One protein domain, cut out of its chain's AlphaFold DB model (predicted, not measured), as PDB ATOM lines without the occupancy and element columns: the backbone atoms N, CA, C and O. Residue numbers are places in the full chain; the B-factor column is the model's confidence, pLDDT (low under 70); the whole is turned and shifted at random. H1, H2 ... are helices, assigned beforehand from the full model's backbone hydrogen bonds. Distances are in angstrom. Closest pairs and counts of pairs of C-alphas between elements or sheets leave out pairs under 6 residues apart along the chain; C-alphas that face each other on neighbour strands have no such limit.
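This is residues 2 to 37 and 172 to 214 of the 217 residues of an uncharacterized protein of SAR86 cluster bacterium (UniProt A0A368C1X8). Two long helices cross as a lopsided X, H1 over H3, and the short helix H2 packs beside the later part of H1, running nearly antiparallel to it. H1 makes the length of the whole, and a long loop, residues 180 to 191, leads from H2 to H3. The printed part has 79 residues with three named helices in the order H1, H2, H3 and no named strand; the class is all helix. It is loose, with a radius of gyration of the C-alphas of 15.2 A, and spans 51 by 26 by 15 A, only just elongated.

Start with H1, residues 2 to 32, and look near residue 16 for a kink of 31 degrees. Residues 22 to 30 of H1 touch H2, residues 172 to 179; the closest C-alphas, of Trp 23 and His 179, are 4.9 A apart. These two helices run opposite ways at a shallow tilt of 17 degrees. Residues 9 to 16 of H1 touch H3, residues 192 to 213, with the C-alphas of Ser 13 and Ser 204 closest at 5.9 A. Here the tilt is steep, 60 degrees, opposite ways. H2 and H3 are apart. In H2 every O i to N i+4 pair is within hydrogen-bond range; in H1 25 of 27 are, in H3 17 of 18.

Find C-alpha 2 at (124.972, 95.110, 14.508); from there H1 runs 43.3 A to C-alpha 32. H2 begins at C-alpha 172, (95.717, 64.980, 4.939), and is 10.1 A long. H3 runs 32.4 A from Ile 192 to C-alpha 213 at (119.937, 95.595, 1.224).

The two C-alphas farthest apart, of Lys 2 and Asn 37, are 51.7 A apart. Residues 38 to 171 are not printed, and C-alphas 37 and 172 stand 10.6 A apart across the cut. The link from H2 to H3 is long, 12 residues. Mean pLDDT of the printed part is 92.3; look for values under 70 at residues 2 to 3.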
ATOM      1  N   LYS A   2     125.107  95.795  15.826       58.06
ATOM      2  CA  LYS A   2     124.972  95.110  14.508       58.06
ATOM      3  C   LYS A   2     125.121  93.573  14.555       58.06
ATOM      4  O   LYS A   2     124.404  92.865  13.853       58.06
ATOM      5  N   PHE A   3     126.021  93.058  15.396       60.75
ATOM      6  CA  PHE A   3     126.285  91.617  15.541       60.75
ATOM      7  C   PHE A   3     125.107  90.854  16.175       60.75
ATOM      8  O   PHE A   3     124.817  89.719  15.803       60.75
ATOM      9  N   THR A   4     124.381  91.512  17.082       76.81
ATOM     10  CA  THR A   4     123.239  90.942  17.806       76.81
ATOM     11  C   THR A   4     122.039  90.728  16.886       76.81
ATOM     12  O   THR A   4     121.443  89.660  16.912       76.81
ATOM     13  N   ILE A   5     121.743  91.686  15.997       79.44
ATOM     14  CA  ILE A   5     120.617  91.594  15.050       79.44
ATOM     15  C   ILE A   5     120.815  90.434  14.064       79.44
ATOM     16  O   ILE A   5     119.884  89.673  13.823       79.44
ATOM     17  N   ARG A   6     122.031  90.249  13.532       82.88
ATOM     18  CA  ARG A   6     122.335  89.133  12.617       82.88
ATOM     19  C   ARG A   6     122.259  87.772  13.312       82.88
ATOM     20  O   ARG A   6     121.729  86.834  12.728       82.88
ATOM     21  N   LYS A   7     122.751  87.661  14.554       85.81
ATOM     22  CA  LYS A   7     122.628  86.425  15.347       85.81
ATOM     23  C   LYS A   7     121.169  86.097  15.666       85.81
ATOM     24  O   LYS A   7     120.761  84.966  15.434       85.81
ATOM     25  N   ILE A   8     120.395  87.077  16.143       86.62
ATOM     26  CA  ILE A   8     118.964  86.900  16.429       86.62
ATOM     27  C   ILE A   8     118.227  86.484  15.158       86.62
ATOM     28  O   ILE A   8     117.554  85.460  15.177       86.62
ATOM     29  N   HIS A   9     118.409  87.211  14.048       89.50
ATOM     30  CA  HIS A   9     117.774  86.865  12.778       89.50
ATOM     31  C   HIS A   9     118.141  85.449  12.334       89.50
ATOM     32  O   HIS A   9     117.242  84.705  11.992       89.50
ATOM     33  N   LYS A  10     119.417  85.037  12.406       90.12
ATOM     34  CA  LYS A  10     119.857  83.690  11.999       90.12
ATOM     35  C   LYS A  10     119.140  82.567  12.759       90.12
ATOM     36  O   LYS A  10     118.736  81.585  12.146       90.12
ATOM     37  N   TYR A  11     119.029  82.670  14.082       92.12
ATOM     38  CA  TYR A  11     118.400  81.611  14.881       92.12
ATOM     39  C   TYR A  11     116.873  81.675  14.824       92.12
ATOM     40  O   TYR A  11     116.223  80.636  14.724       92.12
ATOM     41  N   LEU A  12     116.304  82.885  14.828       90.50
ATOM     42  CA  LEU A  12     114.868  83.091  14.664       90.50
ATOM     43  C   LEU A  12     114.397  82.592  13.293       90.50
ATOM     44  O   LEU A  12     113.405  81.873  13.213       90.50
ATOM     45  N   SER A  13     115.128  82.929  12.228       92.25
ATOM     46  CA  SER A  13     114.799  82.496  10.875       92.25
ATOM     47  C   SER A  13     114.926  80.990  10.733       92.25
ATOM     48  O   SER A  13     114.026  80.398  10.164       92.25
ATOM     49  N   LEU A  14     115.936  80.341  11.324       93.81
ATOM     50  CA  LEU A  14     116.042  78.877  11.307       93.81
ATOM     51  C   LEU A  14     114.820  78.194  11.944       93.81
ATOM     52  O   LEU A  14     114.266  77.263  11.361       93.81
ATOM     53  N   PHE A  15     114.380  78.671  13.112       93.44
ATOM     54  CA  PHE A  15     113.178  78.153  13.773       93.44
ATOM     55  C   PHE A  15     111.927  78.335  12.903       93.44
ATOM     56  O   PHE A  15     111.153  77.399  12.710       93.44
ATOM     57  N   ILE A  16     111.756  79.524  12.322       95.12
ATOM     58  CA  ILE A  16     110.624  79.832  11.441       95.12
ATOM     59  C   ILE A  16     110.683  79.000  10.155       95.12
ATOM     60  O   ILE A  16     109.672  78.462   9.712       95.12
ATOM     61  N   SER A  17     111.862  78.837   9.563       95.00
ATOM     62  CA  SER A  17     112.064  78.062   8.342       95.00
ATOM     63  C   SER A  17     111.676  76.598   8.514       95.00
ATOM     64  O   SER A  17     111.159  76.016   7.568       95.00
ATOM     65  N   LEU A  18     111.855  76.009   9.702       94.94
ATOM     66  CA  LEU A  18     111.420  74.634   9.963       94.94
ATOM     67  C   LEU A  18     109.899  74.488   9.819       94.94
ATOM     68  O   LEU A  18     109.414  73.596   9.126       94.94
ATOM     69  N   GLN A  19     109.139  75.392  10.429       94.81
ATOM     70  CA  GLN A  19     107.683  75.376  10.316       94.81
ATOM     71  C   GLN A  19     107.212  75.793   8.910       94.81
ATOM     72  O   GLN A  19     106.270  75.201   8.393       94.81
ATOM     73  N   LEU A  20     107.884  76.737   8.236       95.44
ATOM     74  CA  LEU A  20     107.602  77.068   6.828       95.44
ATOM     75  C   LEU A  20     107.909  75.905   5.872       95.44
ATOM     76  O   LEU A  20     107.243  75.764   4.847       95.44
ATOM     77  N   LEU A  21     108.878  75.048   6.206       96.19
ATOM     78  CA  LEU A  21     109.160  73.824   5.461       96.19
ATOM     79  C   LEU A  21     108.011  72.824   5.616       96.19
ATOM     80  O   LEU A  21     107.538  72.298   4.611       96.19
ATOM     81  N   LEU A  22     107.511  72.615   6.840       96.06
ATOM     82  CA  LEU A  22     106.313  71.798   7.077       96.06
ATOM     83  C   LEU A  22     105.099  72.362   6.333       96.06
ATOM     84  O   LEU A  22     104.362  71.606   5.700       96.06
ATOM     85  N   TRP A  23     104.921  73.684   6.364       96.38
ATOM     86  CA  TRP A  23     103.862  74.391   5.646       96.38
ATOM     87  C   TRP A  23     103.960  74.177   4.130       96.38
ATOM     88  O   TRP A  23     102.978  73.814   3.493       96.38
ATOM     89  N   THR A  24     105.159  74.315   3.559       97.00
ATOM     90  CA  THR A  24     105.403  74.096   2.125       97.00
ATOM     91  C   THR A  24     105.178  72.638   1.736       97.00
ATOM     92  O   THR A  24     104.484  72.364   0.763       97.00
ATOM     93  N   ALA A  25     105.713  71.690   2.508       97.62
ATOM     94  CA  ALA A  25     105.567  70.261   2.236       97.62
ATOM     95  C   ALA A  25     104.094  69.815   2.276       97.62
ATOM     96  O   ALA A  25     103.631  69.102   1.386       97.62
ATOM     97  N   SER A  26     103.340  70.279   3.276       97.62
ATOM     98  CA  SER A  26     101.896  70.032   3.363       97.62
ATOM     99  C   SER A  26     101.119  70.747   2.255       97.62
ATOM    100  O   SER A  26     100.250  70.131   1.650       97.62
ATOM    101  N   GLY A  27     101.472  71.989   1.908       96.88
ATOM    102  CA  GLY A  27     100.870  72.726   0.793       96.88
ATOM    103  C   GLY A  27     101.063  72.037  -0.561       96.88
ATOM    104  O   GLY A  27     100.116  71.940  -1.338       96.88
ATOM    105  N   ILE A  28     102.252  71.475  -0.817       97.44
ATOM    106  CA  ILE A  28     102.506  70.631  -1.992       97.44
ATOM    107  C   ILE A  28     101.582  69.415  -1.954       97.44
ATOM    108  O   ILE A  28     100.865  69.161  -2.916       97.44
ATOM    109  N   TYR A  29     101.523  68.686  -0.837       97.38
ATOM    110  CA  TYR A  29     100.607  67.552  -0.732       97.38
ATOM    111  C   TYR A  29      99.156  67.960  -1.039       97.38
ATOM    112  O   TYR A  29      98.487  67.278  -1.814       97.38
ATOM    113  N   PHE A  30      98.689  69.093  -0.509       97.00
ATOM    114  CA  PHE A  30      97.336  69.591  -0.745       97.00
ATOM    115  C   PHE A  30      97.070  69.951  -2.207       97.00
ATOM    116  O   PHE A  30      96.008  69.627  -2.726       97.00
ATOM    117  N   ALA A  31      98.035  70.566  -2.890       96.75
ATOM    118  CA  ALA A  31      97.891  70.963  -4.289       96.75
ATOM    119  C   ALA A  31      97.798  69.763  -5.249       96.75
ATOM    120  O   ALA A  31      97.108  69.833  -6.263       96.75
ATOM    121  N   TYR A  32      98.473  68.654  -4.930       96.44
ATOM    122  CA  TYR A  32      98.505  67.454  -5.775       96.44
ATOM    123  C   TYR A  32      97.445  66.402  -5.402       96.44
ATOM    124  O   TYR A  32      97.253  65.437  -6.143       96.44
ATOM    125  N   ASN A  33      96.736  66.568  -4.280       95.88
ATOM    126  CA  ASN A  33      95.686  65.652  -3.839       95.88
ATOM    127  C   ASN A  33      94.315  66.327  -3.905       95.88
ATOM    128  O   ASN A  33      94.022  67.241  -3.142       95.88
ATOM    129  N   LYS A  34      93.443  65.819  -4.781       96.12
ATOM    130  CA  LYS A  34      92.056  66.287  -4.904       96.12
ATOM    131  C   LYS A  34      91.309  66.180  -3.573       96.12
ATOM    132  O   LYS A  34      91.271  65.106  -2.963       96.12
ATOM    133  N   ILE A  35      90.689  67.277  -3.142       95.38
ATOM    134  CA  ILE A  35      89.997  67.349  -1.850       95.38
ATOM    135  C   ILE A  35      88.764  66.437  -1.811       95.38
ATOM    136  O   ILE A  35      88.425  65.897  -0.761       95.38
ATOM    137  N   GLU A  36      88.133  66.197  -2.954       96.44
ATOM    138  CA  GLU A  36      86.993  65.296  -3.122       96.44
ATOM    139  C   GLU A  36      87.394  63.854  -2.766       96.44
ATOM    140  O   GLU A  36      86.687  63.143  -2.046       96.44
ATOM    141  N   ASN A  37      88.598  63.440  -3.178       96.19
ATOM    142  CA  ASN A  37      89.150  62.119  -2.874       96.19
ATOM    143  C   ASN A  37      89.478  61.972  -1.384       96.19
ATOM    144  O   ASN A  37      89.161  60.947  -0.776       96.19
ATOM    145  N   TRP A 172      96.191  63.605   5.058       97.19
ATOM    146  CA  TRP A 172      95.717  64.980   4.939       97.19
ATOM    147  C   TRP A 172      95.493  65.619   6.310       97.19
ATOM    148  O   TRP A 172      95.972  66.718   6.558       97.19
ATOM    149  N   ASP A 173      94.808  64.921   7.213       96.12
ATOM    150  CA  ASP A 173      94.490  65.379   8.563       96.12
ATOM    151  C   ASP A 173      95.747  65.664   9.393       96.12
ATOM    152  O   ASP A 173      95.855  66.699  10.051       96.12
ATOM    153  N   LEU A 174      96.738  64.771   9.323       95.88
ATOM    154  CA  LEU A 174      98.029  64.958   9.979       95.88
ATOM    155  C   LEU A 174      98.761  66.194   9.444       95.88
ATOM    156  O   LEU A 174      99.214  67.030  10.227       95.88
ATOM    157  N   LEU A 175      98.868  66.308   8.119       97.19
ATOM    158  CA  LEU A 175      99.523  67.438   7.463       97.19
ATOM    159  C   LEU A 175      98.792  68.746   7.745       97.19
ATOM    160  O   LEU A 175      99.444  69.758   7.980       97.19
ATOM    161  N   TRP A 176      97.460  68.718   7.792       96.25
ATOM    162  CA  TRP A 176      96.632  69.861   8.155       96.25
ATOM    163  C   TRP A 176      96.970  70.357   9.557       96.25
ATOM    164  O   TRP A 176      97.265  71.535   9.719       96.25
ATOM    165  N   GLY A 177      97.058  69.456  10.540       95.81
ATOM    166  CA  GLY A 177      97.473  69.806  11.901       95.81
ATOM    167  C   GLY A 177      98.833  70.508  11.966       95.81
ATOM    168  O   GLY A 177      98.976  71.513  12.663       95.81
ATOM    169  N   PHE A 178      99.823  70.035  11.201       95.50
ATOM    170  CA  PHE A 178     101.116  70.722  11.092       95.50
ATOM    171  C   PHE A 178     101.009  72.070  10.377       95.50
ATOM    172  O   PHE A 178     101.650  73.031  10.796       95.50
ATOM    173  N   HIS A 179     100.194  72.151   9.327       96.00
ATOM    174  CA  HIS A 179     100.022  73.343   8.504       96.00
ATOM    175  C   HIS A 179      99.376  74.497   9.283       96.00
ATOM    176  O   HIS A 179      99.837  75.633   9.179       96.00
ATOM    177  N   ILE A 180      98.355  74.206  10.098       95.75
ATOM    178  CA  ILE A 180      97.658  75.204  10.929       95.75
ATOM    179  C   ILE A 180      98.196  75.297  12.363       95.75
ATOM    180  O   ILE A 180      97.666  76.067  13.160       95.75
ATOM    181  N   MET A 181      99.240  74.533  12.701       95.06
ATOM    182  CA  MET A 181      99.841  74.475  14.045       95.06
ATOM    183  C   MET A 181      98.844  74.108  15.158       95.06
ATOM    184  O   MET A 181      99.012  74.491  16.315       95.06
ATOM    185  N   ASP A 182      97.810  73.345  14.807       94.50
ATOM    186  CA  ASP A 182      96.858  72.762  15.744       94.50
ATOM    187  C   ASP A 182      97.110  71.257  15.824       94.50
ATOM    188  O   ASP A 182      96.609  70.457  15.032       94.50
ATOM    189  N   TRP A 183      97.949  70.860  16.777       89.38
ATOM    190  CA  TRP A 183      98.356  69.465  16.929       89.38
ATOM    191  C   TRP A 183      97.341  68.623  17.701       89.38
ATOM    192  O   TRP A 183      97.476  67.393  17.728       89.38
ATOM    193  N   GLN A 184      96.371  69.248  18.375       86.50
ATOM    194  CA  GLN A 184      95.381  68.542  19.186       86.50
ATOM    195  C   GLN A 184      94.150  68.224  18.359       86.50
ATOM    196  O   GLN A 184      93.979  67.064  18.006       86.50
ATOM    197  N   ASP A 185      93.344  69.221  18.024       86.38
ATOM    198  CA  ASP A 185      92.010  68.988  17.470       86.38
ATOM    199  C   ASP A 185      91.994  69.109  15.940       86.38
ATOM    200  O   ASP A 185      91.167  68.483  15.271       86.38
ATOM    201  N   ARG A 186      93.008  69.775  15.372       92.62
ATOM    202  CA  ARG A 186      93.234  69.936  13.925       92.62
ATOM    203  C   ARG A 186      92.016  70.550  13.233       92.62
ATOM    204  O   ARG A 186      91.631  70.122  12.142       92.62
ATOM    205  N   ASP A 187      91.380  71.512  13.885       90.12
ATOM    206  CA  ASP A 187      90.163  72.176  13.414       90.12
ATOM    207  C   ASP A 187      90.156  73.690  13.679       90.12
ATOM    208  O   ASP A 187      89.423  74.422  13.010       90.12
ATOM    209  N   ASN A 188      91.030  74.191  14.558       92.19
ATOM    210  CA  ASN A 188      91.071  75.598  14.921       92.19
ATOM    211  C   ASN A 188      92.215  76.342  14.222       92.19
ATOM    212  O   ASN A 188      93.328  76.457  14.741       92.19
ATOM    213  N   ILE A 189      91.921  76.948  13.071       92.44
ATOM    214  CA  ILE A 189      92.871  77.828  12.368       92.44
ATOM    215  C   ILE A 189      93.177  79.120  13.150       92.44
ATOM    216  O   ILE A 189      94.218  79.735  12.969       92.44
ATOM    217  N   GLY A 190      92.291  79.544  14.055       93.88
ATOM    218  CA  GLY A 190      92.434  80.764  14.853       93.88
ATOM    219  C   GLY A 190      93.256  80.593  16.134       93.88
ATOM    220  O   GLY A 190      93.190  81.468  17.009       93.88
ATOM    221  N   ASN A 191      93.986  79.483  16.279       95.00
ATOM    222  CA  ASN A 191      94.734  79.157  17.489       95.00
ATOM    223  C   ASN A 191      95.896  80.138  17.756       95.00
ATOM    224  O   ASN A 191      96.376  80.857  16.875       95.00
ATOM    225  N   ILE A 192      96.344  80.179  19.014       95.62
ATOM    226  CA  ILE A 192      97.377  81.122  19.464       95.62
ATOM    227  C   ILE A 192      98.746  80.851  18.826       95.62
ATOM    228  O   ILE A 192      99.471  81.801  18.530       95.62
ATOM    229  N   PHE A 193      99.089  79.586  18.562       95.00
ATOM    230  CA  PHE A 193     100.376  79.222  17.970       95.00
ATOM    231  C   PHE A 193     100.499  79.779  16.556       95.00
ATOM    232  O   PHE A 193     101.490  80.444  16.258       95.00
ATOM    233  N   LEU A 194      99.468  79.603  15.723       95.62
ATOM    234  CA  LEU A 194      99.461  80.132  14.362       95.62
ATOM    235  C   LEU A 194      99.500  81.665  14.343       95.62
ATOM    236  O   LEU A 194     100.222  82.249  13.538       95.62
ATOM    237  N   LYS A 195      98.775  82.328  15.255       96.38
ATOM    238  CA  LYS A 195      98.778  83.797  15.386       96.38
ATOM    239  C   LYS A 195     100.152  84.352  15.761       96.38
ATOM    240  O   LYS A 195     100.601  85.323  15.165       96.38
ATOM    241  N   ILE A 196     100.828  83.747  16.738       96.25
ATOM    242  CA  ILE A 196     102.185  84.163  17.120       96.25
ATOM    243  C   ILE A 196     103.150  83.892  15.964       96.25
ATOM    244  O   ILE A 196     103.951  84.754  15.599       96.25
ATOM    245  N   PHE A 197     103.057  82.705  15.365       95.50
ATOM    246  CA  PHE A 197     103.957  82.297  14.300       95.50
ATOM    247  C   PHE A 197     103.821  83.167  13.046       95.50
ATOM    248  O   PHE A 197     104.837  83.514  12.451       95.50
ATOM    249  N   SER A 198     102.609  83.581  12.665       94.94
ATOM    250  CA  SER A 198     102.397  84.447  11.498       94.94
ATOM    251  C   SER A 198     103.068  85.815  11.659       94.94
ATOM    252  O   SER A 198     103.721  86.294  10.730       94.94
ATOM    253  N   VAL A 199     103.004  86.407  12.857       96.50
ATOM    254  CA  VAL A 199     103.703  87.661  13.177       96.50
ATOM    255  C   VAL A 199     105.219  87.459  13.157       96.50
ATOM    256  O   VAL A 199     105.937  88.256  12.552       96.50
ATOM    257  N   LEU A 200     105.725  86.383  13.770       95.12
ATOM    258  CA  LEU A 200     107.158  86.066  13.753       95.12
ATOM    259  C   LEU A 200     107.677  85.844  12.328       95.12
ATOM    260  O   LEU A 200     108.734  86.370  11.976       95.12
ATOM    261  N   ALA A 201     106.928  85.118  11.498       94.94
ATOM    262  CA  ALA A 201     107.262  84.874  10.101       94.94
ATOM    263  C   ALA A 201     107.329  86.180   9.302       94.94
ATOM    264  O   ALA A 201     108.298  86.395   8.572       94.94
ATOM    265  N   LEU A 202     106.370  87.090   9.505       95.44
ATOM    266  CA  LEU A 202     106.378  88.416   8.887       95.44
ATOM    267  C   LEU A 202     107.604  89.238   9.312       95.44
ATOM    268  O   LEU A 202     108.317  89.773   8.462       95.44
ATOM    269  N   LEU A 203     107.899  89.302  10.613       93.81
ATOM    270  CA  LEU A 203     109.077  90.008  11.129       93.81
ATOM    271  C   LEU A 203     110.381  89.410  10.581       93.81
ATOM    272  O   LEU A 203     111.298  90.141  10.202       93.81
ATOM    273  N   SER A 204     110.469  88.082  10.495       93.50
ATOM    274  CA  SER A 204     111.617  87.395   9.905       93.50
ATOM    275  C   SER A 204     111.775  87.719   8.418       93.50
ATOM    276  O   SER A 204     112.883  88.018   7.979       93.50
ATOM    277  N   ALA A 205     110.684  87.743   7.647       93.62
ATOM    278  CA  ALA A 205     110.716  88.118   6.235       93.62
ATOM    279  C   ALA A 205     111.190  89.570   6.040       93.62
ATOM    280  O   ALA A 205     112.124  89.818   5.274       93.62
ATOM    281  N   ILE A 206     110.625  90.520   6.795       93.44
ATOM    282  CA  ILE A 206     111.021  91.937   6.751       93.44
ATOM    283  C   ILE A 206     112.500  92.094   7.116       93.44
ATOM    284  O   ILE A 206     113.256  92.757   6.404       93.44
ATOM    285  N   THR A 207     112.940  91.471   8.212       91.12
ATOM    286  CA  THR A 207     114.344  91.560   8.641       91.12
ATOM    287  C   THR A 207     115.296  90.927   7.629       91.12
ATOM    288  O   THR A 207     116.373  91.480   7.412       91.12
ATOM    289  N   GLY A 208     114.897  89.845   6.954       89.56
ATOM    290  CA  GLY A 208     115.658  89.238   5.860       89.56
ATOM    291  C   GLY A 208     115.846  90.190   4.676       89.56
ATOM    292  O   GLY A 208     116.975  90.397   4.231       89.56
ATOM    293  N   ILE A 209     114.771  90.847   4.228       91.31
ATOM    294  CA  ILE A 209     114.817  91.852   3.150       91.31
ATOM    295  C   ILE A 209     115.728  93.025   3.542       91.31
ATOM    296  O   ILE A 209     116.605  93.428   2.779       91.31
ATOM    297  N   VAL A 210     115.577  93.554   4.759       89.81
ATOM    298  CA  VAL A 210     116.413  94.658   5.257       89.81
ATOM    299  C   VAL A 210     117.890  94.260   5.320       89.81
ATOM    300  O   VAL A 210     118.761  95.062   4.978       89.81
ATOM    301  N   LEU A 211     118.195  93.034   5.758       86.19
ATOM    302  CA  LEU A 211     119.565  92.526   5.814       86.19
ATOM    303  C   LEU A 211     120.176  92.327   4.424       86.19
ATOM    304  O   LEU A 211     121.370  92.579   4.284       86.19
ATOM    305  N   PHE A 212     119.384  91.940   3.420       86.94
ATOM    306  CA  PHE A 212     119.836  91.826   2.031       86.94
ATOM    307  C   PHE A 212     120.320  93.176   1.475       86.94
ATOM    308  O   PHE A 212     121.403  93.257   0.901       86.94
ATOM    309  N   PHE A 213     119.565  94.257   1.707       88.50
ATOM    310  CA  PHE A 213     119.937  95.595   1.224       88.50
ATOM    311  C   PHE A 213     120.976  96.309   2.102       88.50
ATOM    312  O   PHE A 213     121.692  97.193   1.623       88.50
ATOM    313  N   LYS A 214     121.118  95.930   3.379       81.69
ATOM    314  CA  LYS A 214     122.217  96.404   4.231       81.69
ATOM    315  C   LYS A 214     123.529  95.718   3.833       81.69
ATOM    316  O   LYS A 214     123.955  94.759   4.479       81.69
TER     317      LYS A 214